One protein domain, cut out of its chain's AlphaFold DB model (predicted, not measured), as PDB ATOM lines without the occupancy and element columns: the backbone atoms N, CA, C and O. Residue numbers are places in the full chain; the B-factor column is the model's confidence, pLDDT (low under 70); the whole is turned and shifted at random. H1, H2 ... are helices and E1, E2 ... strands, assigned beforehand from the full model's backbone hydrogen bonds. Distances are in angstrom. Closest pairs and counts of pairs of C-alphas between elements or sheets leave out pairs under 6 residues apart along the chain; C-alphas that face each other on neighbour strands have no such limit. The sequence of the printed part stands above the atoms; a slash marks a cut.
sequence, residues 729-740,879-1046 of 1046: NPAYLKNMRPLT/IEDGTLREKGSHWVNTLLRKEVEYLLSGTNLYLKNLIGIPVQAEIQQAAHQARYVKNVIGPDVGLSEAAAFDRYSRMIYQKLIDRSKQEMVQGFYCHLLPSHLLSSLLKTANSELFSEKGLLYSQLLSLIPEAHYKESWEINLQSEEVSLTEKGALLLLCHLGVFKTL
ATOM      1  N   ASN A 729     -17.538  49.621  49.807       97.56
ATOM      2  CA  ASN A 729     -17.979  50.432  50.932       97.56
ATOM      3  C   ASN A 729     -17.017  51.612  51.186       97.56
ATOM      4  O   ASN A 729     -16.015  51.438  51.888       97.56
ATOM      5  N   PRO A 730     -17.322  52.833  50.706       97.06
ATOM      6  CA  PRO A 730     -16.474  54.000  50.951       97.06
ATOM      7  C   PRO A 730     -16.244  54.299  52.438       97.06
ATOM      8  O   PRO A 730     -15.159  54.729  52.826       97.06
ATOM      9  N   ALA A 731     -17.238  54.017  53.288       96.31
ATOM     10  CA  ALA A 731     -17.126  54.230  54.727       96.31
ATOM     11  C   ALA A 731     -16.086  53.304  55.376       96.31
ATOM     12  O   ALA A 731     -15.466  53.691  56.364       96.31
ATOM     13  N   TYR A 732     -15.863  52.106  54.828       96.06
ATOM     14  CA  TYR A 732     -14.799  51.225  55.307       96.06
ATOM     15  C   TYR A 732     -13.425  51.798  54.955       96.06
ATOM     16  O   TYR A 732     -12.592  51.967  55.844       96.06
ATOM     17  N   LEU A 733     -13.211  52.164  53.682       94.75
ATOM     18  CA  LEU A 733     -11.923  52.698  53.226       94.75
ATOM     19  C   LEU A 733     -11.546  53.979  53.977       94.75
ATOM     20  O   LEU A 733     -10.442  54.060  54.505       94.75
ATOM     21  N   LYS A 734     -12.475  54.935  54.116       94.38
ATOM     22  CA  LYS A 734     -12.265  56.189  54.864       94.38
ATOM     23  C   LYS A 734     -11.791  55.957  56.308       94.38
ATOM     24  O   LYS A 734     -11.011  56.746  56.829       94.38
ATOM     25  N   ASN A 735     -12.234  54.870  56.942       93.19
ATOM     26  CA  ASN A 735     -11.914  54.539  58.334       93.19
ATOM     27  C   ASN A 735     -10.741  53.552  58.485       93.19
ATOM     28  O   ASN A 735     -10.486  53.063  59.590       93.19
ATOM     29  N   MET A 736     -10.007  53.241  57.408       91.44
ATOM     30  CA  MET A 736      -8.826  52.380  57.495       91.44
ATOM     31  C   MET A 736      -7.749  53.014  58.381       91.44
ATOM     32  O   MET A 736      -7.315  54.146  58.160       91.44
ATOM     33  N   ARG A 737      -7.265  52.253  59.369       82.75
ATOM     34  CA  ARG A 737      -6.214  52.718  60.286       82.75
ATOM     35  C   ARG A 737      -4.910  53.021  59.533       82.75
ATOM     36  O   ARG A 737      -4.590  52.275  58.602       82.75
ATOM     37  N   PRO A 738      -4.150  54.060  59.941       80.38
ATOM     38  CA  PRO A 738      -2.818  54.352  59.413       80.38
ATOM     39  C   PRO A 738      -1.902  53.127  59.452       80.38
ATOM     40  O   PRO A 738      -1.940  52.360  60.414       80.38
ATOM     41  N   LEU A 739      -1.042  52.970  58.443       80.06
ATOM     42  CA  LEU A 739       0.061  52.019  58.530       80.06
ATOM     43  C   LEU A 739       1.065  52.545  59.559       80.06
ATOM     44  O   LEU A 739       1.597  53.643  59.409       80.06
ATOM     45  N   THR A 740       1.330  51.749  60.585       80.88
ATOM     46  CA  THR A 740       2.328  52.043  61.611       80.88
ATOM     47  C   THR A 740       3.362  50.927  61.619       80.88
ATOM     48  O   THR A 740       2.988  49.757  61.629       80.88
ATOM     49  N   ILE A 879       0.621  44.202  64.242       67.56
ATOM     50  CA  ILE A 879       0.157  44.421  65.611       67.56
ATOM     51  C   ILE A 879       0.572  43.172  66.392       67.56
ATOM     52  O   ILE A 879      -0.202  42.220  66.466       67.56
ATOM     53  N   GLU A 880       1.796  43.125  66.925       68.00
ATOM     54  CA  GLU A 880       2.295  41.948  67.665       68.00
ATOM     55  C   GLU A 880       1.349  41.541  68.812       68.00
ATOM     56  O   GLU A 880       1.047  40.356  68.982       68.00
ATOM     57  N   ASP A 881       0.767  42.532  69.490       76.94
ATOM     58  CA  ASP A 881      -0.100  42.369  70.665       76.94
ATOM     59  C   ASP A 881      -1.598  42.180  70.326       76.94
ATOM     60  O   ASP A 881      -2.441  42.132  71.219       76.94
ATOM     61  N   GLY A 882      -1.958  42.094  69.039       82.81
ATOM     62  CA  GLY A 882      -3.353  42.006  68.591       82.81
ATOM     63  C   GLY A 882      -3.939  40.592  68.644       82.81
ATOM     64  O   GLY A 882      -3.225  39.590  68.491       82.81
ATOM     65  N   THR A 883      -5.263  40.501  68.781       92.06
ATOM     66  CA  THR A 883      -6.016  39.253  68.566       92.06
ATOM     67  C   THR A 883      -5.825  38.740  67.132       92.06
ATOM     68  O   THR A 883      -5.512  39.513  66.223       92.06
ATOM     69  N   LEU A 884      -6.041  37.439  66.884       91.25
ATOM     70  CA  LEU A 884      -5.972  36.875  65.521       91.25
ATOM     71  C   LEU A 884      -6.872  37.637  64.535       91.25
ATOM     72  O   LEU A 884      -6.463  37.890  63.404       91.25
ATOM     73  N   ARG A 885      -8.045  38.082  65.006       92.88
ATOM     74  CA  ARG A 885      -9.009  38.869  64.232       92.88
ATOM     75  C   ARG A 885      -8.477  40.253  63.872       92.88
ATOM     76  O   ARG A 885      -8.609  40.689  62.730       92.88
ATOM     77  N   GLU A 886      -7.866  40.954  64.823       90.81
ATOM     78  CA  GLU A 886      -7.251  42.264  64.567       90.81
ATOM     79  C   GLU A 886      -6.062  42.142  63.617       90.81
ATOM     80  O   GLU A 886      -5.938  42.952  62.701       90.81
ATOM     81  N   LYS A 887      -5.240  41.098  63.780       89.06
ATOM     82  CA  LYS A 887      -4.113  40.787  62.888       89.06
ATOM     83  C   LYS A 887      -4.585  40.483  61.466       89.06
ATOM     84  O   LYS A 887      -4.065  41.073  60.524       89.06
ATOM     85  N   GLY A 888      -5.616  39.650  61.312       91.69
ATOM     86  CA  GLY A 888      -6.233  39.370  60.013       91.69
ATOM     87  C   GLY A 888      -6.815  40.628  59.368       91.69
ATOM     88  O   GLY A 888      -6.553  40.907  58.201       91.69
ATOM     89  N   SER A 889      -7.554  41.438  60.136       92.69
ATOM     90  CA  SER A 889      -8.136  42.695  59.636       92.69
ATOM     91  C   SER A 889      -7.049  43.681  59.211       92.69
ATOM     92  O   SER A 889      -7.175  44.359  58.194       92.69
ATOM     93  N   HIS A 890      -5.965  43.759  59.986       89.25
ATOM     94  CA  HIS A 890      -4.815  44.591  59.670       89.25
ATOM     95  C   HIS A 890      -4.135  44.140  58.372       89.25
ATOM     96  O   HIS A 890      -3.859  44.980  57.519       89.25
ATOM     97  N   TRP A 891      -3.925  42.833  58.184       90.31
ATOM     98  CA  TRP A 891      -3.349  42.289  56.951       90.31
ATOM     99  C   TRP A 891      -4.183  42.674  55.719       90.31
ATOM    100  O   TRP A 891      -3.637  43.190  54.741       90.31
ATOM    101  N   VAL A 892      -5.513  42.535  55.797       92.94
ATOM    102  CA  VAL A 892      -6.419  42.951  54.710       92.94
ATOM    103  C   VAL A 892      -6.332  44.456  54.465       92.94
ATOM    104  O   VAL A 892      -6.200  44.880  53.320       92.94
ATOM    105  N   ASN A 893      -6.327  45.278  55.518       92.50
ATOM    106  CA  ASN A 893      -6.180  46.730  55.391       92.50
ATOM    107  C   ASN A 893      -4.849  47.142  54.749       92.50
ATOM    108  O   ASN A 893      -4.821  48.088  53.964       92.50
ATOM    109  N   THR A 894      -3.756  46.437  55.042       86.69
ATOM    110  CA  THR A 894      -2.452  46.669  54.405       86.69
ATOM    111  C   THR A 894      -2.507  46.370  52.906       86.69
ATOM    112  O   THR A 894      -1.981  47.149  52.105       86.69
ATOM    113  N   LEU A 895      -3.203  45.303  52.504       89.88
ATOM    114  CA  LEU A 895      -3.435  44.992  51.093       89.88
ATOM    115  C   LEU A 895      -4.316  46.043  50.406       89.88
ATOM    116  O   LEU A 895      -3.946  46.551  49.351       89.88
ATOM    117  N   LEU A 896      -5.441  46.422  51.017       92.62
ATOM    118  CA  LEU A 896      -6.334  47.450  50.476       92.62
ATOM    119  C   LEU A 896      -5.609  48.786  50.313       92.62
ATOM    120  O   LEU A 896      -5.707  49.424  49.268       92.62
ATOM    121  N   ARG A 897      -4.819  49.184  51.314       90.12
ATOM    122  CA  ARG A 897      -4.003  50.398  51.264       90.12
ATOM    123  C   ARG A 897      -2.996  50.361  50.122       90.12
ATOM    124  O   ARG A 897      -2.836  51.373  49.456       90.12
ATOM    125  N   LYS A 898      -2.360  49.217  49.857       87.12
ATOM    126  CA  LYS A 898      -1.453  49.056  48.712       87.12
ATOM    127  C   LYS A 898      -2.177  49.291  47.382       87.12
ATOM    128  O   LYS A 898      -1.616  49.941  46.505       87.12
ATOM    129  N   GLU A 899      -3.405  48.799  47.232       92.38
ATOM    130  CA  GLU A 899      -4.207  49.029  46.021       92.38
ATOM    131  C   GLU A 899      -4.648  50.495  45.894       92.38
ATOM    132  O   GLU A 899      -4.560  51.075  44.810       92.38
ATOM    133  N   VAL A 900      -5.032  51.138  47.005       93.44
ATOM    134  CA  VAL A 900      -5.315  52.585  47.061       93.44
ATOM    135  C   VAL A 900      -4.074  53.391  46.660       93.44
ATOM    136  O   VAL A 900      -4.146  54.255  45.791       93.44
ATOM    137  N   GLU A 901      -2.921  53.100  47.261       89.56
ATOM    138  CA  GLU A 901      -1.639  53.751  46.979       89.56
ATOM    139  C   GLU A 901      -1.212  53.557  45.515       89.56
ATOM    140  O   GLU A 901      -0.789  54.515  44.865       89.56
ATOM    141  N   TYR A 902      -1.380  52.349  44.965       89.62
ATOM    142  CA  TYR A 902      -1.120  52.056  43.556       89.62
ATOM    143  C   TYR A 902      -2.034  52.865  42.630       89.62
ATOM    144  O   TYR A 902      -1.560  53.456  41.654       89.62
ATOM    145  N   LEU A 903      -3.327  52.958  42.945       92.38
ATOM    146  CA  LEU A 903      -4.279  53.746  42.167       92.38
ATOM    147  C   LEU A 903      -4.071  55.258  42.327       92.38
ATOM    148  O   LEU A 903      -4.444  56.035  41.455       92.38
ATOM    149  N   LEU A 904      -3.408  55.701  43.388       91.81
ATOM    150  CA  LEU A 904      -2.975  57.088  43.551       91.81
ATOM    151  C   LEU A 904      -1.527  57.320  43.104       91.81
ATOM    152  O   LEU A 904      -1.004  58.420  43.280       91.81
ATOM    153  N   SER A 905      -0.878  56.315  42.510       82.81
ATOM    154  CA  SER A 905       0.455  56.465  41.931       82.81
ATOM    155  C   SER A 905       0.402  57.247  40.613       82.81
ATOM    156  O   SER A 905      -0.592  57.251  39.889       82.81
ATOM    157  N   GLY A 906       1.489  57.943  40.291       76.69
ATOM    158  CA  GLY A 906       1.526  58.953  39.230       76.69
ATOM    159  C   GLY A 906       1.349  58.467  37.782       76.69
ATOM    160  O   GLY A 906       1.486  59.276  36.871       76.69
ATOM    161  N   THR A 907       1.104  57.179  37.529       82.12
ATOM    162  CA  THR A 907       1.230  56.584  36.182       82.12
ATOM    163  C   THR A 907       0.039  55.742  35.722       82.12
ATOM    164  O   THR A 907       0.032  55.269  34.583       82.12
ATOM    165  N   ASN A 908      -0.984  55.560  36.557       90.50
ATOM    166  CA  ASN A 908      -2.118  54.690  36.236       90.50
ATOM    167  C   ASN A 908      -3.212  55.378  35.394       90.50
ATOM    168  O   ASN A 908      -3.214  56.589  35.163       90.50
ATOM    169  N   LEU A 909      -4.172  54.566  34.941       94.06
ATOM    170  CA  LEU A 909      -5.290  55.007  34.107       94.06
ATOM    171  C   LEU A 909      -6.207  56.017  34.814       94.06
ATOM    172  O   LEU A 909      -6.701  56.935  34.164       94.06
ATOM    173  N   TYR A 910      -6.396  55.893  36.130       95.81
ATOM    174  CA  TYR A 910      -7.207  56.833  36.905       95.81
ATOM    175  C   TYR A 910      -6.640  58.251  36.820       95.81
ATOM    176  O   TYR A 910      -7.365  59.186  36.471       95.81
ATOM    177  N   LEU A 911      -5.335  58.416  37.043       94.31
ATOM    178  CA  LEU A 911      -4.713  59.733  36.980       94.31
ATOM    179  C   LEU A 911      -4.713  60.297  35.551       94.31
ATOM    180  O   LEU A 911      -5.008  61.479  35.361       94.31
ATOM    181  N   LYS A 912      -4.481  59.454  34.532       95.81
ATOM    182  CA  LYS A 912      -4.612  59.859  33.118       95.81
ATOM    183  C   LYS A 912      -6.022  60.351  32.796       95.81
ATOM    184  O   LYS A 912      -6.162  61.355  32.101       95.81
ATOM    185  N   ASN A 913      -7.050  59.706  33.346       95.62
ATOM    186  CA  ASN A 913      -8.448  60.095  33.163       95.62
ATOM    187  C   ASN A 913      -8.797  61.405  33.881       95.62
ATOM    188  O   ASN A 913      -9.497  62.243  33.305       95.62
ATOM    189  N   LEU A 914      -8.275  61.629  35.091       95.25
ATOM    190  CA  LEU A 914      -8.458  62.900  35.798       95.25
ATOM    191  C   LEU A 914      -7.841  64.074  35.036       95.25
ATOM    192  O   LEU A 914      -8.509  65.088  34.821       95.25
ATOM    193  N   ILE A 915      -6.593  63.909  34.587       95.62
ATOM    194  CA  ILE A 915      -5.870  64.910  33.794       95.62
ATOM    195  C   ILE A 915      -6.488  65.035  32.390       95.62
ATOM    196  O   ILE A 915      -6.491  66.106  31.789       95.62
ATOM    197  N   GLY A 916      -7.073  63.954  31.876       94.69
ATOM    198  CA  GLY A 916      -7.697  63.872  30.563       94.69
ATOM    199  C   GLY A 916      -6.698  63.807  29.414       94.69
ATOM    200  O   GLY A 916      -6.892  64.502  28.416       94.69
ATOM    201  N   ILE A 917      -5.654  62.992  29.569       95.75
ATOM    202  CA  ILE A 917      -4.689  62.665  28.511       95.75
ATOM    203  C   ILE A 917      -4.941  61.252  27.953       95.75
ATOM    204  O   ILE A 917      -5.541  60.426  28.643       95.75
ATOM    205  N   PRO A 918      -4.487  60.941  26.721       95.69
ATOM    206  CA  PRO A 918      -4.627  59.604  26.142       95.69
ATOM    207  C   PRO A 918      -3.977  58.506  26.994       95.69
ATOM    208  O   PRO A 918      -2.948  58.729  27.631       95.69
ATOM    209  N   VAL A 919      -4.520  57.285  26.935       93.38
ATOM    210  CA  VAL A 919      -4.030  56.122  27.705       93.38
ATOM    211  C   VAL A 919      -2.548  55.832  27.441       93.38
ATOM    212  O   VAL A 919      -1.829  55.423  28.350       93.38
ATOM    213  N   GLN A 920      -2.073  56.079  26.220       93.31
ATOM    214  CA  GLN A 920      -0.688  55.852  25.801       93.31
ATOM    215  C   GLN A 920       0.248  57.026  26.126       93.31
ATOM    216  O   GLN A 920       1.460  56.861  26.042       93.31
ATOM    217  N   ALA A 921      -0.278  58.199  26.494       93.38
ATOM    218  CA  ALA A 921       0.544  59.362  26.809       93.38
ATOM    219  C   ALA A 921       1.226  59.208  28.178       93.38
ATOM    220  O   ALA A 921       0.653  58.641  29.116       93.38
ATOM    221  N   GLU A 922       2.445  59.727  28.297       90.12
ATOM    222  CA  GLU A 922       3.160  59.816  29.570       90.12
ATOM    223  C   GLU A 922       2.676  61.026  30.376       90.12
ATOM    224  O   GLU A 922       2.441  62.105  29.830       90.12
ATOM    225  N   ILE A 923       2.519  60.847  31.692       88.69
ATOM    226  CA  ILE A 923       2.176  61.943  32.603       88.69
ATOM    227  C   ILE A 923       3.463  62.700  32.921       88.69
ATOM    228  O   ILE A 923       4.351  62.172  33.594       88.69
ATOM    229  N   GLN A 924       3.557  63.953  32.478       88.38
ATOM    230  CA  GLN A 924       4.670  64.806  32.877       88.38
ATOM    231  C   GLN A 924       4.587  65.098  34.375       88.38
ATOM    232  O   GLN A 924       3.522  65.428  34.898       88.38
ATOM    233  N   GLN A 925       5.726  64.983  35.064       84.50
ATOM    234  CA  GLN A 925       5.819  65.284  36.494       84.50
ATOM    235  C   GLN A 925       4.820  64.472  37.345       84.50
ATOM    236  O   GLN A 925       4.231  64.975  38.300       84.50
ATOM    237  N   ALA A 926       4.648  63.193  36.991       87.44
ATOM    238  CA  ALA A 926       3.749  62.219  37.616       87.44
ATOM    239  C   ALA A 926       3.721  62.250  39.158       87.44
ATOM    240  O   ALA A 926       2.646  62.156  39.751       87.44
ATOM    241  N   ALA A 927       4.877  62.426  39.807       85.44
ATOM    242  CA  ALA A 927       4.988  62.500  41.266       85.44
ATOM    243  C   ALA A 927       4.215  63.689  41.866       85.44
ATOM    244  O   ALA A 927       3.507  63.527  42.857       85.44
ATOM    245  N   HIS A 928       4.290  64.864  41.237       89.06
ATOM    246  CA  HIS A 928       3.585  66.070  41.677       89.06
ATOM    247  C   HIS A 928       2.074  65.950  41.471       89.06
ATOM    248  O   HIS A 928       1.289  66.304  42.349       89.06
ATOM    249  N   GLN A 929       1.655  65.366  40.342       92.31
ATOM    250  CA  GLN A 929       0.236  65.101  40.078       92.31
ATOM    251  C   GLN A 929      -0.350  64.140  41.121       92.31
ATOM    252  O   GLN A 929      -1.410  64.406  41.685       92.31
ATOM    253  N   ALA A 930       0.360  63.044  41.411       91.44
ATOM    254  CA  ALA A 930      -0.027  62.076  42.436       91.44
ATOM    255  C   ALA A 930      -0.122  62.727  43.820       91.44
ATOM    256  O   ALA A 930      -1.139  62.577  44.498       91.44
ATOM    257  N   ARG A 931       0.898  63.504  44.209       90.44
ATOM    258  CA  ARG A 931       0.923  64.251  45.472       90.44
ATOM    259  C   ARG A 931      -0.275  65.185  45.601       90.44
ATOM    260  O   ARG A 931      -0.929  65.180  46.640       90.44
ATOM    261  N   TYR A 932      -0.608  65.936  44.552       93.94
ATOM    262  CA  TYR A 932      -1.789  66.799  44.553       93.94
ATOM    263  C   TYR A 932      -3.079  66.004  44.793       93.94
ATOM    264  O   TYR A 932      -3.855  66.349  45.681       93.94
ATOM    265  N   VAL A 933      -3.293  64.898  44.070       95.38
ATOM    266  CA  VAL A 933      -4.495  64.067  44.261       95.38
ATOM    267  C   VAL A 933      -4.545  63.473  45.669       95.38
ATOM    268  O   VAL A 933      -5.578  63.571  46.328       95.38
ATOM    269  N   LYS A 934      -3.434  62.921  46.176       94.25
ATOM    270  CA  LYS A 934      -3.340  62.404  47.554       94.25
ATOM    271  C   LYS A 934      -3.647  63.485  48.588       94.25
ATOM    272  O   LYS A 934      -4.373  63.226  49.546       94.25
ATOM    273  N   ASN A 935      -3.165  64.708  48.374       93.69
ATOM    274  CA  ASN A 935      -3.476  65.831  49.246       93.69
ATOM    275  C   ASN A 935      -4.970  66.167  49.251       93.69
ATOM    276  O   ASN A 935      -5.490  66.477  50.320       93.69
ATOM    277  N   VAL A 936      -5.656  66.092  48.109       96.25
ATOM    278  CA  VAL A 936      -7.078  66.457  47.999       96.25
ATOM    279  C   VAL A 936      -8.011  65.355  48.513       96.25
ATOM    280  O   VAL A 936      -8.942  65.665  49.251       96.25
ATOM    281  N   ILE A 937      -7.786  64.090  48.135       97.25
ATOM    282  CA  ILE A 937      -8.740  62.992  48.397       97.25
ATOM    283  C   ILE A 937      -8.235  61.901  49.342       97.25
ATOM    284  O   ILE A 937      -8.997  60.993  49.658       97.25
ATOM    285  N   GLY A 938      -6.974  61.952  49.781       94.94
ATOM    286  CA  GLY A 938      -6.353  60.902  50.595       94.94
ATOM    287  C   GLY A 938      -7.215  60.427  51.775       94.94
ATOM    288  O   GLY A 938      -7.500  59.228  51.843       94.94
ATOM    289  N   PRO A 939      -7.703  61.330  52.650       94.31
ATOM    290  CA  PRO A 939      -8.551  60.956  53.785       94.31
ATOM    291  C   PRO A 939      -9.825  60.200  53.402       94.31
ATOM    292  O   PRO A 939     -10.239  59.292  54.113       94.31
ATOM    293  N   ASP A 940     -10.442  60.540  52.272       96.00
ATOM    294  CA  ASP A 940     -11.726  59.975  51.835       96.00
ATOM    295  C   ASP A 940     -11.591  58.578  51.219       96.00
ATOM    296  O   ASP A 940     -12.586  57.875  51.027       96.00
ATOM    297  N   VAL A 941     -10.357  58.168  50.920       95.56
ATOM    298  CA  VAL A 941     -10.031  56.862  50.334       95.56
ATOM    299  C   VAL A 941      -9.109  56.025  51.228       95.56
ATOM    300  O   VAL A 941      -8.599  54.992  50.801       95.56
ATOM    301  N   GLY A 942      -8.920  56.438  52.488       91.75
ATOM    302  CA  GLY A 942      -8.217  55.659  53.515       91.75
ATOM    303  C   GLY A 942      -6.719  55.924  53.662       91.75
ATOM    304  O   GLY A 942      -6.015  55.175  54.353       91.75
ATOM    305  N   LEU A 943      -6.219  57.001  53.051       90.56
ATOM    306  CA  LEU A 943      -4.896  57.542  53.349       90.56
ATOM    307  C   LEU A 943      -5.000  58.572  54.475       90.56
ATOM    308  O   LEU A 943      -5.606  59.628  54.343       90.56
ATOM    309  N   SER A 944      -4.352  58.273  55.592       79.56
ATOM    310  CA  SER A 944      -4.324  59.113  56.792       79.56
ATOM    311  C   SER A 944      -3.156  60.105  56.820       79.56
ATOM    312  O   SER A 944      -2.870  60.687  57.862       79.56
ATOM    313  N   GLU A 945      -2.410  60.232  55.723       78.19
ATOM    314  CA  GLU A 945      -1.203  61.057  55.667       78.19
ATOM    315  C   GLU A 945      -1.561  62.547  55.697       78.19
ATOM    316  O   GLU A 945      -2.552  62.982  55.095       78.19
ATOM    317  N   ALA A 946      -0.754  63.339  56.407       80.81
ATOM    318  CA  ALA A 946      -0.859  64.792  56.378       80.81
ATOM    319  C   ALA A 946      -0.658  65.303  54.944       80.81
ATOM    320  O   ALA A 946       0.060  64.693  54.151       80.81
ATOM    321  N   ALA A 947      -1.303  66.418  54.600       84.88
ATOM    322  CA  ALA A 947      -1.080  67.033  53.299       84.88
ATOM    323  C   ALA A 947       0.392  67.458  53.184       84.88
ATOM    324  O   ALA A 947       0.920  68.145  54.057       84.88
ATOM    325  N   ALA A 948       1.054  67.041  52.110       84.94
ATOM    326  CA  ALA A 948       2.447  67.375  51.859       84.94
ATOM    327  C   ALA A 948       2.539  68.655  51.024       84.94
ATOM    328  O   ALA A 948       1.854  68.794  50.008       84.94
ATOM    329  N   PHE A 949       3.413  69.582  51.403       88.06
ATOM    330  CA  PHE A 949       3.663  70.773  50.594       88.06
ATOM    331  C   PHE A 949       4.329  70.407  49.261       88.06
ATOM    332  O   PHE A 949       5.190  69.521  49.192       88.06
ATOM    333  N   ASP A 950       3.931  71.094  48.189       87.56
ATOM    334  CA  ASP A 950       4.530  70.926  46.870       87.56
ATOM    335  C   ASP A 950       4.898  72.275  46.254       87.56
ATOM    336  O   ASP A 950       4.044  73.101  45.938       87.56
ATOM    337  N   ARG A 951       6.200  72.481  46.056       85.50
ATOM    338  CA  ARG A 951       6.765  73.705  45.476       85.50
ATOM    339  C   ARG A 951       6.616  73.806  43.967       85.50
ATOM    340  O   ARG A 951       6.876  74.863  43.399       85.50
ATOM    341  N   TYR A 952       6.201  72.726  43.323       87.88
ATOM    342  CA  TYR A 952       6.066  72.650  41.876       87.88
ATOM    343  C   TYR A 952       4.595  72.742  41.460       87.88
ATOM    344  O   TYR A 952       4.183  72.119  40.488       87.88
ATOM    345  N   SER A 953       3.807  73.564  42.161       88.25
ATOM    346  CA  SER A 953       2.402  73.874  41.839       88.25
ATOM    347  C   SER A 953       2.193  74.234  40.362       88.25
ATOM    348  O   SER A 953       1.214  73.817  39.752       88.25
ATOM    349  N   ARG A 954       3.156  74.934  39.746       89.44
ATOM    350  CA  ARG A 954       3.159  75.287  38.312       89.44
ATOM    351  C   ARG A 954       3.237  74.095  37.358       89.44
ATOM    352  O   ARG A 954       2.955  74.256  36.176       89.44
ATOM    353  N   MET A 955       3.664  72.934  37.843       90.06
ATOM    354  CA  MET A 955       3.737  71.705  37.057       90.06
ATOM    355  C   MET A 955       2.424  70.916  37.110       90.06
ATOM    356  O   MET A 955       2.270  69.967  36.347       90.06
ATOM    357  N   ILE A 956       1.479  71.272  37.989       93.25
ATOM    358  CA  ILE A 956       0.194  70.576  38.111       93.25
ATOM    359  C   ILE A 956      -0.697  70.920  36.917       93.25
ATOM    360  O   ILE A 956      -0.856  72.086  36.558       93.25
ATOM    361  N   TYR A 957      -1.295  69.904  36.290       94.69
ATOM    362  CA  TYR A 957      -2.196  70.136  35.161       94.69
ATOM    363  C   TYR A 957      -3.423  70.934  35.610       94.69
ATOM    364  O   TYR A 957      -4.137  70.512  36.517       94.69
ATOM    365  N   GLN A 958      -3.737  72.027  34.911       94.62
ATOM    366  CA  GLN A 958      -4.890  72.875  35.243       94.62
ATOM    367  C   GLN A 958      -6.200  72.081  35.310       94.62
ATOM    368  O   GLN A 958      -6.960  72.206  36.262       94.62
ATOM    369  N   LYS A 959      -6.405  71.153  34.370       95.88
ATOM    370  CA  LYS A 959      -7.580  70.276  34.357       95.88
ATOM    371  C   LYS A 959      -7.715  69.433  35.627       95.88
ATOM    372  O   LYS A 959      -8.832  69.132  36.020       95.88
ATOM    373  N   LEU A 960      -6.610  69.063  36.273       94.94
ATOM    374  CA  LEU A 960      -6.634  68.376  37.562       94.94
ATOM    375  C   LEU A 960      -7.040  69.336  38.696       94.94
ATOM    376  O   LEU A 960      -7.818  68.955  39.566       94.94
ATOM    377  N   ILE A 961      -6.563  70.583  38.658       94.88
ATOM    378  CA  ILE A 961      -6.922  71.643  39.616       94.88
ATOM    379  C   ILE A 961      -8.422  71.964  39.541       94.88
ATOM    380  O   ILE A 961      -9.073  72.078  40.581       94.88
ATOM    381  N   ASP A 962      -8.977  72.024  38.331       95.44
ATOM    382  CA  ASP A 962     -10.372  72.405  38.075       95.44
ATOM    383  C   ASP A 962     -11.393  71.337  38.509       95.44
ATOM    384  O   ASP A 962     -12.559  71.650  38.742       95.44
ATOM    385  N   ARG A 963     -10.984  70.065  38.643       97.19
ATOM    386  CA  ARG A 963     -11.876  68.976  39.086       97.19
ATOM    387  C   ARG A 963     -12.317  69.179  40.521       97.19
ATOM    388  O   ARG A 963     -11.479  69.363  41.390       97.19
ATOM    389  N   SER A 964     -13.595  69.033  40.826       97.44
ATOM    390  CA  SER A 964     -14.060  69.007  42.217       97.44
ATOM    391  C   SER A 964     -13.517  67.790  42.984       97.44
ATOM    392  O   SER A 964     -13.193  66.753  42.399       97.44
ATOM    393  N   LYS A 965     -13.455  67.888  44.320       97.69
ATOM    394  CA  LYS A 965     -13.106  66.748  45.184       97.69
ATOM    395  C   LYS A 965     -14.056  65.560  44.955       97.69
ATOM    396  O   LYS A 965     -13.596  64.427  44.839       97.69
ATOM    397  N   GLN A 966     -15.355  65.831  44.802       98.00
ATOM    398  CA  GLN A 966     -16.378  64.826  44.494       98.00
ATOM    399  C   GLN A 966     -16.068  64.073  43.193       98.00
ATOM    400  O   GLN A 966     -16.125  62.847  43.172       98.00
ATOM    401  N   GLU A 967     -15.710  64.776  42.111       97.94
ATOM    402  CA  GLU A 967     -15.347  64.139  40.836       97.94
ATOM    403  C   GLU A 967     -14.085  63.284  40.950       97.94
ATOM    404  O   GLU A 967     -14.025  62.208  40.357       97.94
ATOM    405  N   MET A 968     -13.082  63.740  41.708       98.12
ATOM    406  CA  MET A 968     -11.866  62.959  41.941       98.12
ATOM    407  C   MET A 968     -12.180  61.660  42.686       98.12
ATOM    408  O   MET A 968     -11.782  60.588  42.236       98.12
ATOM    409  N   VAL A 969     -12.956  61.732  43.773       97.88
ATOM    410  CA  VAL A 969     -13.355  60.545  44.547       97.88
ATOM    411  C   VAL A 969     -14.260  59.616  43.733       97.88
ATOM    412  O   VAL A 969     -14.054  58.404  43.733       97.88
ATOM    413  N   GLN A 970     -15.209  60.158  42.969       97.88
ATOM    414  CA  GLN A 970     -16.013  59.380  42.023       97.88
ATOM    415  C   GLN A 970     -15.124  58.647  41.013       97.88
ATOM    416  O   GLN A 970     -15.305  57.453  40.777       97.88
ATOM    417  N   GLY A 971     -14.149  59.352  40.431       96.94
ATOM    418  CA  GLY A 971     -13.169  58.771  39.524       96.94
ATOM    419  C   GLY A 971     -12.384  57.645  40.189       96.94
ATOM    420  O   GLY A 971     -12.219  56.593  39.578       96.94
ATOM    421  N   PHE A 972     -11.963  57.826  41.442       97.75
ATOM    422  CA  PHE A 972     -11.215  56.826  42.199       97.75
ATOM    423  C   PHE A 972     -12.022  55.529  42.341       97.75
ATOM    424  O   PHE A 972     -11.564  54.468  41.918       97.75
ATOM    425  N   TYR A 973     -13.266  55.616  42.825       97.25
ATOM    426  CA  TYR A 973     -14.129  54.444  43.008       97.25
ATOM    427  C   TYR A 973     -14.573  53.785  41.693       97.25
ATOM    428  O   TYR A 973     -14.891  52.603  41.695       97.25
ATOM    429  N   CYS A 974     -14.559  54.496  40.558       96.31
ATOM    430  CA  CYS A 974     -14.797  53.876  39.246       96.31
ATOM    431  C   CYS A 974     -13.629  53.007  38.763       96.31
ATOM    432  O   CYS A 974     -13.829  52.161  37.897       96.31
ATOM    433  N   HIS A 975     -12.416  53.246  39.268       96.75
ATOM    434  CA  HIS A 975     -11.219  52.501  38.869       96.75
ATOM    435  C   HIS A 975     -10.789  51.464  39.910       96.75
ATOM    436  O   HIS A 975     -10.070  50.529  39.567       96.75
ATOM    437  N   LEU A 976     -11.229  51.603  41.163       96.56
ATOM    438  CA  LEU A 976     -11.076  50.575  42.185       96.56
ATOM    439  C   LEU A 976     -12.250  49.590  42.087       96.56
ATOM    440  O   LEU A 976     -13.296  49.803  42.689       96.56
ATOM    441  N   LEU A 977     -12.106  48.532  41.289       96.75
ATOM    442  CA  LEU A 977     -13.180  47.556  41.070       96.75
ATOM    443  C   LEU A 977     -13.183  46.452  42.150       96.75
ATOM    444  O   LEU A 977     -12.100  45.979  42.517       96.75
ATOM    445  N   PRO A 978     -14.359  45.999  42.637       97.81
ATOM    446  CA  PRO A 978     -14.471  44.825  43.509       97.81
ATOM    447  C   PRO A 978     -13.721  43.584  42.993       97.81
ATOM    448  O   PRO A 978     -12.971  42.966  43.747       97.81
ATOM    449  N   SER A 979     -13.842  43.260  41.705       97.38
ATOM    450  CA  SER A 979     -13.167  42.130  41.051       97.38
ATOM    451  C   SER A 979     -11.639  42.221  41.136       97.38
ATOM    452  O   SER A 979     -10.963  41.232  41.429       97.38
ATOM    453  N   HIS A 980     -11.084  43.422  40.955       95.88
ATOM    454  CA  HIS A 980      -9.647  43.676  41.080       95.88
ATOM    455  C   HIS A 980      -9.156  43.485  42.518       95.88
ATOM    456  O   HIS A 980      -8.139  42.824  42.740       95.88
ATOM    457  N   LEU A 981      -9.891  44.003  43.510       96.44
ATOM    458  CA  LEU A 981      -9.548  43.811  44.924       96.44
ATOM    459  C   LEU A 981      -9.628  42.341  45.343       96.44
ATOM    460  O   LEU A 981      -8.729  41.861  46.033       96.44
ATOM    461  N   LEU A 982     -10.666  41.628  44.899       97.50
ATOM    462  CA  LEU A 982     -10.828  40.197  45.145       97.50
ATOM    463  C   LEU A 982      -9.649  39.408  44.565       97.50
ATOM    464  O   LEU A 982      -9.022  38.623  45.275       97.50
ATOM    465  N   SER A 983      -9.295  39.676  43.305       97.06
ATOM    466  CA  SER A 983      -8.165  39.034  42.625       97.06
ATOM    467  C   SER A 983      -6.826  39.341  43.306       97.06
ATOM    468  O   SER A 983      -6.018  38.432  43.520       97.06
ATOM    469  N   SER A 984      -6.591  40.598  43.705       94.06
ATOM    470  CA  SER A 984      -5.365  40.996  44.410       94.06
ATOM    471  C   SER A 984      -5.257  40.326  45.782       94.06
ATOM    472  O   SER A 984      -4.190  39.805  46.130       94.06
ATOM    473  N   LEU A 985      -6.366  40.262  46.533       95.38
ATOM    474  CA  LEU A 985      -6.429  39.567  47.817       95.38
ATOM    475  C   LEU A 985      -6.153  38.078  47.650       95.38
ATOM    476  O   LEU A 985      -5.283  37.554  48.337       95.38
ATOM    477  N   LEU A 986      -6.836  37.419  46.715       96.19
ATOM    478  CA  LEU A 986      -6.688  35.990  46.453       96.19
ATOM    479  C   LEU A 986      -5.244  35.641  46.071       96.19
ATOM    480  O   LEU A 986      -4.632  34.752  46.662       96.19
ATOM    481  N   LYS A 987      -4.672  36.392  45.122       94.50
ATOM    482  CA  LYS A 987      -3.288  36.214  44.668       94.50
ATOM    483  C   LYS A 987      -2.293  36.396  45.811       94.50
ATOM    484  O   LYS A 987      -1.366  35.600  45.945       94.50
ATOM    485  N   THR A 988      -2.462  37.444  46.617       90.81
ATOM    486  CA  THR A 988      -1.535  37.748  47.715       90.81
ATOM    487  C   THR A 988      -1.684  36.739  48.852       90.81
ATOM    488  O   THR A 988      -0.679  36.188  49.292       90.81
ATOM    489  N   ALA A 989      -2.916  36.423  49.263       92.50
ATOM    490  CA  ALA A 989      -3.202  35.437  50.302       92.50
ATOM    491  C   ALA A 989      -2.617  34.070  49.938       92.50
ATOM    492  O   ALA A 989      -1.861  33.508  50.720       92.50
ATOM    493  N   ASN A 990      -2.889  33.562  48.732       94.50
ATOM    494  CA  ASN A 990      -2.428  32.232  48.323       94.50
ATOM    495  C   ASN A 990      -0.910  32.166  48.128       94.50
ATOM    496  O   ASN A 990      -0.294  31.158  48.470       94.50
ATOM    497  N   SER A 991      -0.285  33.250  47.659       89.50
ATOM    498  CA  SER A 991       1.178  33.333  47.610       89.50
ATOM    499  C   SER A 991       1.805  33.314  49.006       89.50
ATOM    500  O   SER A 991       2.866  32.718  49.176       89.50
ATOM    501  N   GLU A 992       1.195  33.978  49.991       88.25
ATOM    502  CA  GLU A 992       1.745  34.081  51.348       88.25
ATOM    503  C   GLU A 992       1.449  32.840  52.200       88.25
ATOM    504  O   GLU A 992       2.332  32.381  52.925       88.25
ATOM    505  N   LEU A 993       0.263  32.239  52.059       89.38
ATOM    506  CA  LEU A 993      -0.115  30.975  52.705       89.38
ATOM    507  C   LEU A 993       0.822  29.827  52.319       89.38
ATOM    508  O   LEU A 993       1.141  28.988  53.161       89.38
ATOM    509  N   PHE A 994       1.309  29.825  51.074       86.25
ATOM    510  CA  PHE A 994       2.316  28.874  50.612       86.25
ATOM    511  C   PHE A 994       3.657  29.041  51.350       86.25
ATOM    512  O   PHE A 994       4.313  28.053  51.682       86.25
ATOM    513  N   SER A 995       4.060  30.284  51.641       78.38
ATOM    514  CA  SER A 995       5.338  30.591  52.300       78.38
ATOM    515  C   SER A 995       5.305  30.535  53.835       78.38
ATOM    516  O   SER A 995       6.318  30.206  54.447       78.38
ATOM    517  N   GLU A 996       4.168  30.831  54.473       71.19
ATOM    518  CA  GLU A 996       4.055  31.033  55.929       71.19
ATOM    519  C   GLU A 996       3.052  30.086  56.573       71.19
ATOM    520  O   GLU A 996       1.990  30.482  57.067       71.19
ATOM    521  N   LYS A 997       3.404  28.799  56.545       67.81
ATOM    522  CA  LYS A 997       2.523  27.697  56.935       67.81
ATOM    523  C   LYS A 997       1.899  27.921  58.327       67.81
ATOM    524  O   LYS A 997       2.564  27.796  59.352       67.81
ATOM    525  N   GLY A 998       0.599  28.246  58.345       78.44
ATOM    526  CA  GLY A 998      -0.295  28.216  59.512       78.44
ATOM    527  C   GLY A 998      -0.725  29.569  60.102       78.44
ATOM    528  O   GLY A 998      -1.894  29.723  60.466       78.44
ATOM    529  N   LEU A 999       0.163  30.568  60.182       87.94
ATOM    530  CA  LEU A 999      -0.144  31.807  60.916       87.94
ATOM    531  C   LEU A 999      -1.184  32.668  60.186       87.94
ATOM    532  O   LEU A 999      -2.214  33.004  60.775       87.94
ATOM    533  N   LEU A1000      -0.959  32.967  58.902       90.12
ATOM    534  CA  LEU A1000      -1.899  33.754  58.096       90.12
ATOM    535  C   LEU A1000      -3.255  33.046  57.962       90.12
ATOM    536  O   LEU A1000      -4.295  33.690  58.064       90.12
ATOM    537  N   TYR A1001      -3.254  31.714  57.834       94.19
ATOM    538  CA  TYR A1001      -4.483  30.916  57.832       94.19
ATOM    539  C   TYR A1001      -5.312  31.170  59.094       94.19
ATOM    540  O   TYR A1001      -6.475  31.542  58.988       94.19
ATOM    541  N   SER A1002      -4.716  31.057  60.288       93.75
ATOM    542  CA  SER A1002      -5.436  31.283  61.552       93.75
ATOM    543  C   SER A1002      -5.983  32.711  61.696       93.75
ATOM    544  O   SER A1002      -7.071  32.914  62.238       93.75
ATOM    545  N   GLN A1003      -5.259  33.703  61.169       94.25
ATOM    546  CA  GLN A1003      -5.667  35.106  61.177       94.25
ATOM    547  C   GLN A1003      -6.858  35.348  60.245       94.25
ATOM    548  O   GLN A1003      -7.858  35.922  60.673       94.25
ATOM    549  N   LEU A1004      -6.790  34.873  58.998       95.19
ATOM    550  CA  LEU A1004      -7.872  35.027  58.022       95.19
ATOM    551  C   LEU A1004      -9.095  34.179  58.384       95.19
ATOM    552  O   LEU A1004     -10.218  34.657  58.269       95.19
ATOM    553  N   LEU A1005      -8.894  32.960  58.894       96.00
ATOM    554  CA  LEU A1005      -9.974  32.091  59.364       96.00
ATOM    555  C   LEU A1005     -10.811  32.788  60.442       96.00
ATOM    556  O   LEU A1005     -12.032  32.739  60.386       96.00
ATOM    557  N   SER A1006     -10.168  33.515  61.364       96.12
ATOM    558  CA  SER A1006     -10.861  34.259  62.428       96.12
ATOM    559  C   SER A1006     -11.743  35.421  61.939       96.12
ATOM    560  O   SER A1006     -12.506  35.987  62.726       96.12
ATOM    561  N   LEU A1007     -11.639  35.796  60.658       96.44
ATOM    562  CA  LEU A1007     -12.483  36.798  60.005       96.44
ATOM    563  C   LEU A1007     -13.670  36.200  59.254       96.44
ATOM    564  O   LEU A1007     -14.563  36.943  58.856       96.44
ATOM    565  N   ILE A1008     -13.673  34.893  59.016       96.31
ATOM    566  CA  ILE A1008     -14.722  34.220  58.256       96.31
ATOM    567  C   ILE A1008     -15.709  33.620  59.268       96.31
ATOM    568  O   ILE A1008     -15.282  33.058  60.274       96.31
ATOM    569  N   PRO A1009     -17.033  33.726  59.072       95.38
ATOM    570  CA  PRO A1009     -17.969  33.034  59.949       95.38
ATOM    571  C   PRO A1009     -17.822  31.513  59.814       95.38
ATOM    572  O   PRO A1009     -17.712  30.991  58.705       95.38
ATOM    573  N   GLU A1010     -17.896  30.796  60.935       95.81
ATOM    574  CA  GLU A1010     -17.654  29.345  61.006       95.81
ATOM    575  C   GLU A1010     -18.501  28.524  60.020       95.81
ATOM    576  O   GLU A1010     -18.007  27.576  59.407       95.81
ATOM    577  N   ALA A1011     -19.749  28.945  59.780       96.38
ATOM    578  CA  ALA A1011     -20.659  28.310  58.826       96.38
ATOM    579  C   ALA A1011     -20.106  28.235  57.387       96.38
ATOM    580  O   ALA A1011     -20.550  27.396  56.606       96.38
ATOM    581  N   HIS A1012     -19.126  29.077  57.043       96.81
ATOM    582  CA  HIS A1012     -18.551  29.177  55.704       96.81
ATOM    583  C   HIS A1012     -17.126  28.622  55.585       96.81
ATOM    584  O   HIS A1012     -16.520  28.714  54.515       96.81
ATOM    585  N   TYR A1013     -16.560  28.020  56.635       95.88
ATOM    586  CA  TYR A1013     -15.176  27.530  56.594       95.88
ATOM    587  C   TYR A1013     -14.926  26.524  55.469       95.88
ATOM    588  O   TYR A1013     -13.953  26.657  54.734       95.88
ATOM    589  N   LYS A1014     -15.829  25.555  55.284       95.38
ATOM    590  CA  LYS A1014     -15.644  24.478  54.298       95.38
ATOM    591  C   LYS A1014     -15.565  24.982  52.854       95.38
ATOM    592  O   LYS A1014     -14.890  24.377  52.036       95.38
ATOM    593  N   GLU A1015     -16.280  26.053  52.539       95.88
ATOM    594  CA  GLU A1015     -16.338  26.622  51.188       95.88
ATOM    595  C   GLU A1015     -15.315  27.738  50.957       95.88
ATOM    596  O   GLU A1015     -15.073  28.125  49.815       95.88
ATOM    597  N   SER A1016     -14.699  28.239  52.031       96.69
ATOM    598  CA  SER A1016     -13.708  29.314  51.970       96.69
ATOM    599  C   SER A1016     -12.286  28.821  51.701       96.69
ATOM    600  O   SER A1016     -11.426  29.623  51.344       96.69
ATOM    601  N   TRP A1017     -12.032  27.525  51.878       97.25
ATOM    602  CA  TRP A1017     -10.687  26.958  51.855       97.25
ATOM    603  C   TRP A1017     -10.621  25.688  51.009       97.25
ATOM    604  O   TRP A1017     -11.428  24.775  51.170       97.25
ATOM    605  N   GLU A1018      -9.598  25.608  50.166       96.25
ATOM    606  CA  GLU A1018      -9.168  24.386  49.496       96.25
ATOM    607  C   GLU A1018      -7.926  23.853  50.212       96.25
ATOM    608  O   GLU A1018      -6.882  24.509  50.255       96.25
ATOM    609  N   ILE A1019      -8.061  22.665  50.810       93.31
ATOM    610  CA  ILE A1019      -6.995  21.999  51.564       93.31
ATOM    611  C   ILE A1019      -6.554  20.770  50.778       93.31
ATOM    612  O   ILE A1019      -7.295  19.789  50.665       93.31
ATOM    613  N   ASN A1020      -5.330  20.804  50.259       92.88
ATOM    614  CA  ASN A1020      -4.722  19.639  49.641       92.88
ATOM    615  C   ASN A1020      -4.097  18.762  50.733       92.88
ATOM    616  O   ASN A1020      -3.016  19.043  51.243       92.88
ATOM    617  N   LEU A1021      -4.780  17.669  51.076       89.50
ATOM    618  CA  LEU A1021      -4.336  16.736  52.118       89.50
ATOM    619  C   LEU A1021      -2.987  16.060  51.812       89.50
ATOM    620  O   LEU A1021      -2.368  15.537  52.731       89.50
ATOM    621  N   GLN A1022      -2.538  16.036  50.551       88.75
ATOM    622  CA  GLN A1022      -1.261  15.421  50.166       88.75
ATOM    623  C   GLN A1022      -0.077  16.383  50.298       88.75
ATOM    624  O   GLN A1022       1.001  15.953  50.698       88.75
ATOM    625  N   SER A1023      -0.260  17.661  49.954       87.94
ATOM    626  CA  SER A1023       0.794  18.681  50.059       87.94
ATOM    627  C   SER A1023       0.741  19.488  51.361       87.94
ATOM    628  O   SER A1023       1.651  20.274  51.626       87.94
ATOM    629  N   GLU A1024      -0.313  19.297  52.165       87.50
ATOM    630  CA  GLU A1024      -0.672  20.139  53.320       87.50
ATOM    631  C   GLU A1024      -0.832  21.623  52.946       87.50
ATOM    632  O   GLU A1024      -0.758  22.514  53.795       87.50
ATOM    633  N   GLU A1025      -1.038  21.910  51.661       90.88
ATOM    634  CA  GLU A1025      -1.234  23.266  51.172       90.88
ATOM    635  C   GLU A1025      -2.670  23.700  51.431       90.88
ATOM    636  O   GLU A1025      -3.633  22.992  51.122       90.88
ATOM    637  N   VAL A1026      -2.794  24.898  51.989       93.44
ATOM    638  CA  VAL A1026      -4.069  25.561  52.220       93.44
ATOM    639  C   VAL A1026      -4.131  26.771  51.308       93.44
ATOM    640  O   VAL A1026      -3.233  27.613  51.327       93.44
ATOM    641  N   SER A1027      -5.202  26.867  50.531       95.81
ATOM    642  CA  SER A1027      -5.477  28.017  49.675       95.81
ATOM    643  C   SER A1027      -6.859  28.584  49.974       95.81
ATOM    644  O   SER A1027      -7.814  27.854  50.239       95.81
ATOM    645  N   LEU A1028      -6.944  29.908  49.994       97.25
ATOM    646  CA  LEU A1028      -8.190  30.651  50.067       97.25
ATOM    647  C   LEU A1028      -8.891  30.530  48.709       97.25
ATOM    648  O   LEU A1028      -8.262  30.760  47.675       97.25
ATOM    649  N   THR A1029     -10.174  30.169  48.709       97.75
ATOM    650  CA  THR A1029     -10.995  30.121  47.489       97.75
ATOM    651  C   THR A1029     -11.487  31.518  47.115       97.75
ATOM    652  O   THR A1029     -11.506  32.429  47.945       97.75
ATOM    653  N   GLU A1030     -11.944  31.703  45.874       97.50
ATOM    654  CA  GLU A1030     -12.570  32.961  45.445       97.50
ATOM    655  C   GLU A1030     -13.792  33.307  46.314       97.50
ATOM    656  O   GLU A1030     -13.910  34.427  46.816       97.50
ATOM    657  N   LYS A1031     -14.634  32.306  46.607       97.19
ATOM    658  CA  LYS A1031     -15.771  32.440  47.525       97.19
ATOM    659  C   LYS A1031     -15.338  32.826  48.944       97.19
ATOM    660  O   LYS A1031     -15.963  33.691  49.554       97.19
ATOM    661  N   GLY A1032     -14.262  32.234  49.465       97.19
ATOM    662  CA  GLY A1032     -13.708  32.575  50.779       97.19
ATOM    663  C   GLY A1032     -13.188  34.007  50.856       97.19
ATOM    664  O   GLY A1032     -13.489  34.727  51.808       97.19
ATOM    665  N   ALA A1033     -12.464  34.448  49.827       97.56
ATOM    666  CA  ALA A1033     -11.987  35.821  49.698       97.56
ATOM    667  C   ALA A1033     -13.150  36.828  49.630       97.56
ATOM    668  O   ALA A1033     -13.111  37.865  50.298       97.56
ATOM    669  N   LEU A1034     -14.213  36.499  48.888       97.75
ATOM    670  CA  LEU A1034     -15.414  37.323  48.788       97.75
ATOM    671  C   LEU A1034     -16.119  37.454  50.144       97.75
ATOM    672  O   LEU A1034     -16.418  38.564  50.583       97.75
ATOM    673  N   LEU A1035     -16.342  36.331  50.833       96.88
ATOM    674  CA  LEU A1035     -16.965  36.307  52.159       96.88
ATOM    675  C   LEU A1035     -16.156  37.096  53.187       96.88
ATOM    676  O   LEU A1035     -16.736  37.828  53.986       96.88
ATOM    677  N   LEU A1036     -14.830  36.985  53.145       97.31
ATOM    678  CA  LEU A1036     -13.923  37.732  54.007       97.31
ATOM    679  C   LEU A1036     -14.051  39.251  53.789       97.31
ATOM    680  O   LEU A1036     -14.194  40.000  54.759       97.31
ATOM    681  N   LEU A1037     -14.071  39.715  52.534       97.88
ATOM    682  CA  LEU A1037     -14.249  41.134  52.199       97.88
ATOM    683  C   LEU A1037     -15.648  41.655  52.571       97.88
ATOM    684  O   LEU A1037     -15.769  42.769  53.089       97.88
ATOM    685  N   CYS A1038     -16.698  40.855  52.377       97.31
ATOM    686  CA  CYS A1038     -18.056  41.187  52.814       97.31
ATOM    687  C   CYS A1038     -18.168  41.245  54.346       97.31
ATOM    688  O   CYS A1038     -18.749  42.185  54.882       97.31
ATOM    689  N   HIS A1039     -17.583  40.284  55.071       96.69
ATOM    690  CA  HIS A1039     -17.667  40.222  56.534       96.69
ATOM    691  C   HIS A1039     -16.902  41.359  57.218       96.69
ATOM    692  O   HIS A1039     -17.358  41.903  58.222       96.69
ATOM    693  N   LEU A1040     -15.759  41.761  56.655       96.25
ATOM    694  CA  LEU A1040     -15.055  42.964  57.093       96.25
ATOM    695  C   LEU A1040     -15.839  44.247  56.787       96.25
ATOM    696  O   LEU A1040     -15.561  45.284  57.381       96.25
ATOM    697  N   GLY A1041     -16.819  44.192  55.884       97.12
ATOM    698  CA  GLY A1041     -17.564  45.353  55.415       97.12
ATOM    699  C   GLY A1041     -16.821  46.158  54.352       97.12
ATOM    700  O   GLY A1041     -17.193  47.305  54.116       97.12
ATOM    701  N   VAL A1042     -15.792  45.588  53.712       97.19
ATOM    702  CA  VAL A1042     -15.109  46.184  52.547       97.19
ATOM    703  C   VAL A1042     -16.068  46.230  51.361       97.19
ATOM    704  O   VAL A1042     -16.156  47.245  50.667       97.19
ATOM    705  N   PHE A1043     -16.814  45.141  51.161       98.19
ATOM    706  CA  PHE A1043     -17.905  45.055  50.197       98.19
ATOM    707  C   PHE A1043     -19.259  45.155  50.895       98.19
ATOM    708  O   PHE A1043     -19.457  44.619  51.984       98.19
ATOM    709  N   LYS A1044     -20.205  45.828  50.237       96.81
ATOM    710  CA  LYS A1044     -21.634  45.756  50.541       96.81
ATOM    711  C   LYS A1044     -22.287  44.816  49.541       96.81
ATOM    712  O   LYS A1044     -22.127  45.000  48.336       96.81
ATOM    713  N   THR A1045     -23.027  43.843  50.050       95.94
ATOM    714  CA  THR A1045     -23.945  43.027  49.255       95.94
ATOM    715  C   THR A1045     -25.215  43.830  48.982       95.94
ATOM    716  O   THR A1045     -25.710  44.484  49.906       95.94
ATOM    717  N   LEU A1046     -25.709  43.802  47.744       90.56
ATOM    718  CA  LEU A1046     -26.906  44.540  47.314       90.56
ATOM    719  C   LEU A1046     -28.163  43.676  47.261       90.56
ATOM    720  O   LEU A1046     -28.038  42.468  46.955       90.56
TER     721      LEU A1046
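This is residues 729 to 740 and 879 to 1046 of the 1046 residues of an uncharacterized protein of Candidatus Paracaedibacter acanthamoebae (UniProt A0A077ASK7). An elongated body has a lobe of helices H3 to H6 at one end and, at the other, a lobe of H7 to H10 with the small hairpin E1 and E2 at its tip; the long helix H2 bridges them through the middle. Short H1 packs on the end of H4, and the loop of residues 942 to 957 makes a long way round from H4 to H5. The printed part has 180 residues, with ten named helices and three named strands in the order H1 to H9, E1, E2, H10, E3; the class is mostly helix and the two-stranded sheet is antiparallel. It is only just compact, close to loose, with a radius of gyration of the C-alphas of 18.6 A and spans of 60 by 36 by 34 A.

Begin at H1, residues 730 to 734, where the C-alphas of Lys 734 and Asp 940 are the closest, 4.9 A apart, as H1 touches residues 939 to 941 of H4, residues 926 to 941. In H2, residues 884 to 903, find Leu 895: its C-alpha is 7.0 A from that of Leu 985 in H7, residues 978 to 995, the closest pair where the two touch at a steep tilt of 56 degrees, opposite ways. H2 also touches H8, residues 999 to 1005, about perpendicular at 89 degrees, closest at C-alphas 888 and 1003, 4.5 A. H3, residues 909 to 915, touches H5, residues 958 to 962, closest at C-alphas 915 and 960, 5.2 A. H4 touches H6, residues 965 to 975, about perpendicular at 84 degrees, closest at C-alphas 937 and 969, 6.5 A. H10, residues 1030 to 1040, touches H7, closest at C-alphas 1033 and 986, 6.2 A, and H9, residues 1010 to 1016, closest at C-alphas 1032 and 1016, 3.5 A. E1, residues 1017 to 1020, and E2, residues 1025 to 1028, form a hairpin, with N 1018 and O 1027 within hydrogen-bond range at 2.9 A. E3, residues 1043 to 1045, pairs with no named strand. Every O i to N i+4 pair is within hydrogen-bond range in H1, H2, H3, H5, H6, H8 and H10; H4 has 10 of 12, H7 13 of 14, and H9 1 of 3 beside 3 of 4 O i to N i+3 pairs.

Find C-alpha 730, where H1 begins, at (-16.474, 54.000, 50.951). H2 measures 28.9 A and H7 25.9 A. E3 ends at C-alpha 1045, (-23.945, 43.027, 49.255).

Residues 741 to 878 are not printed; C-alphas 740 and 879 are 8.9 A apart. H4 to H5 is a long link. Residues 879, 880 and 997 have pLDDT under 70.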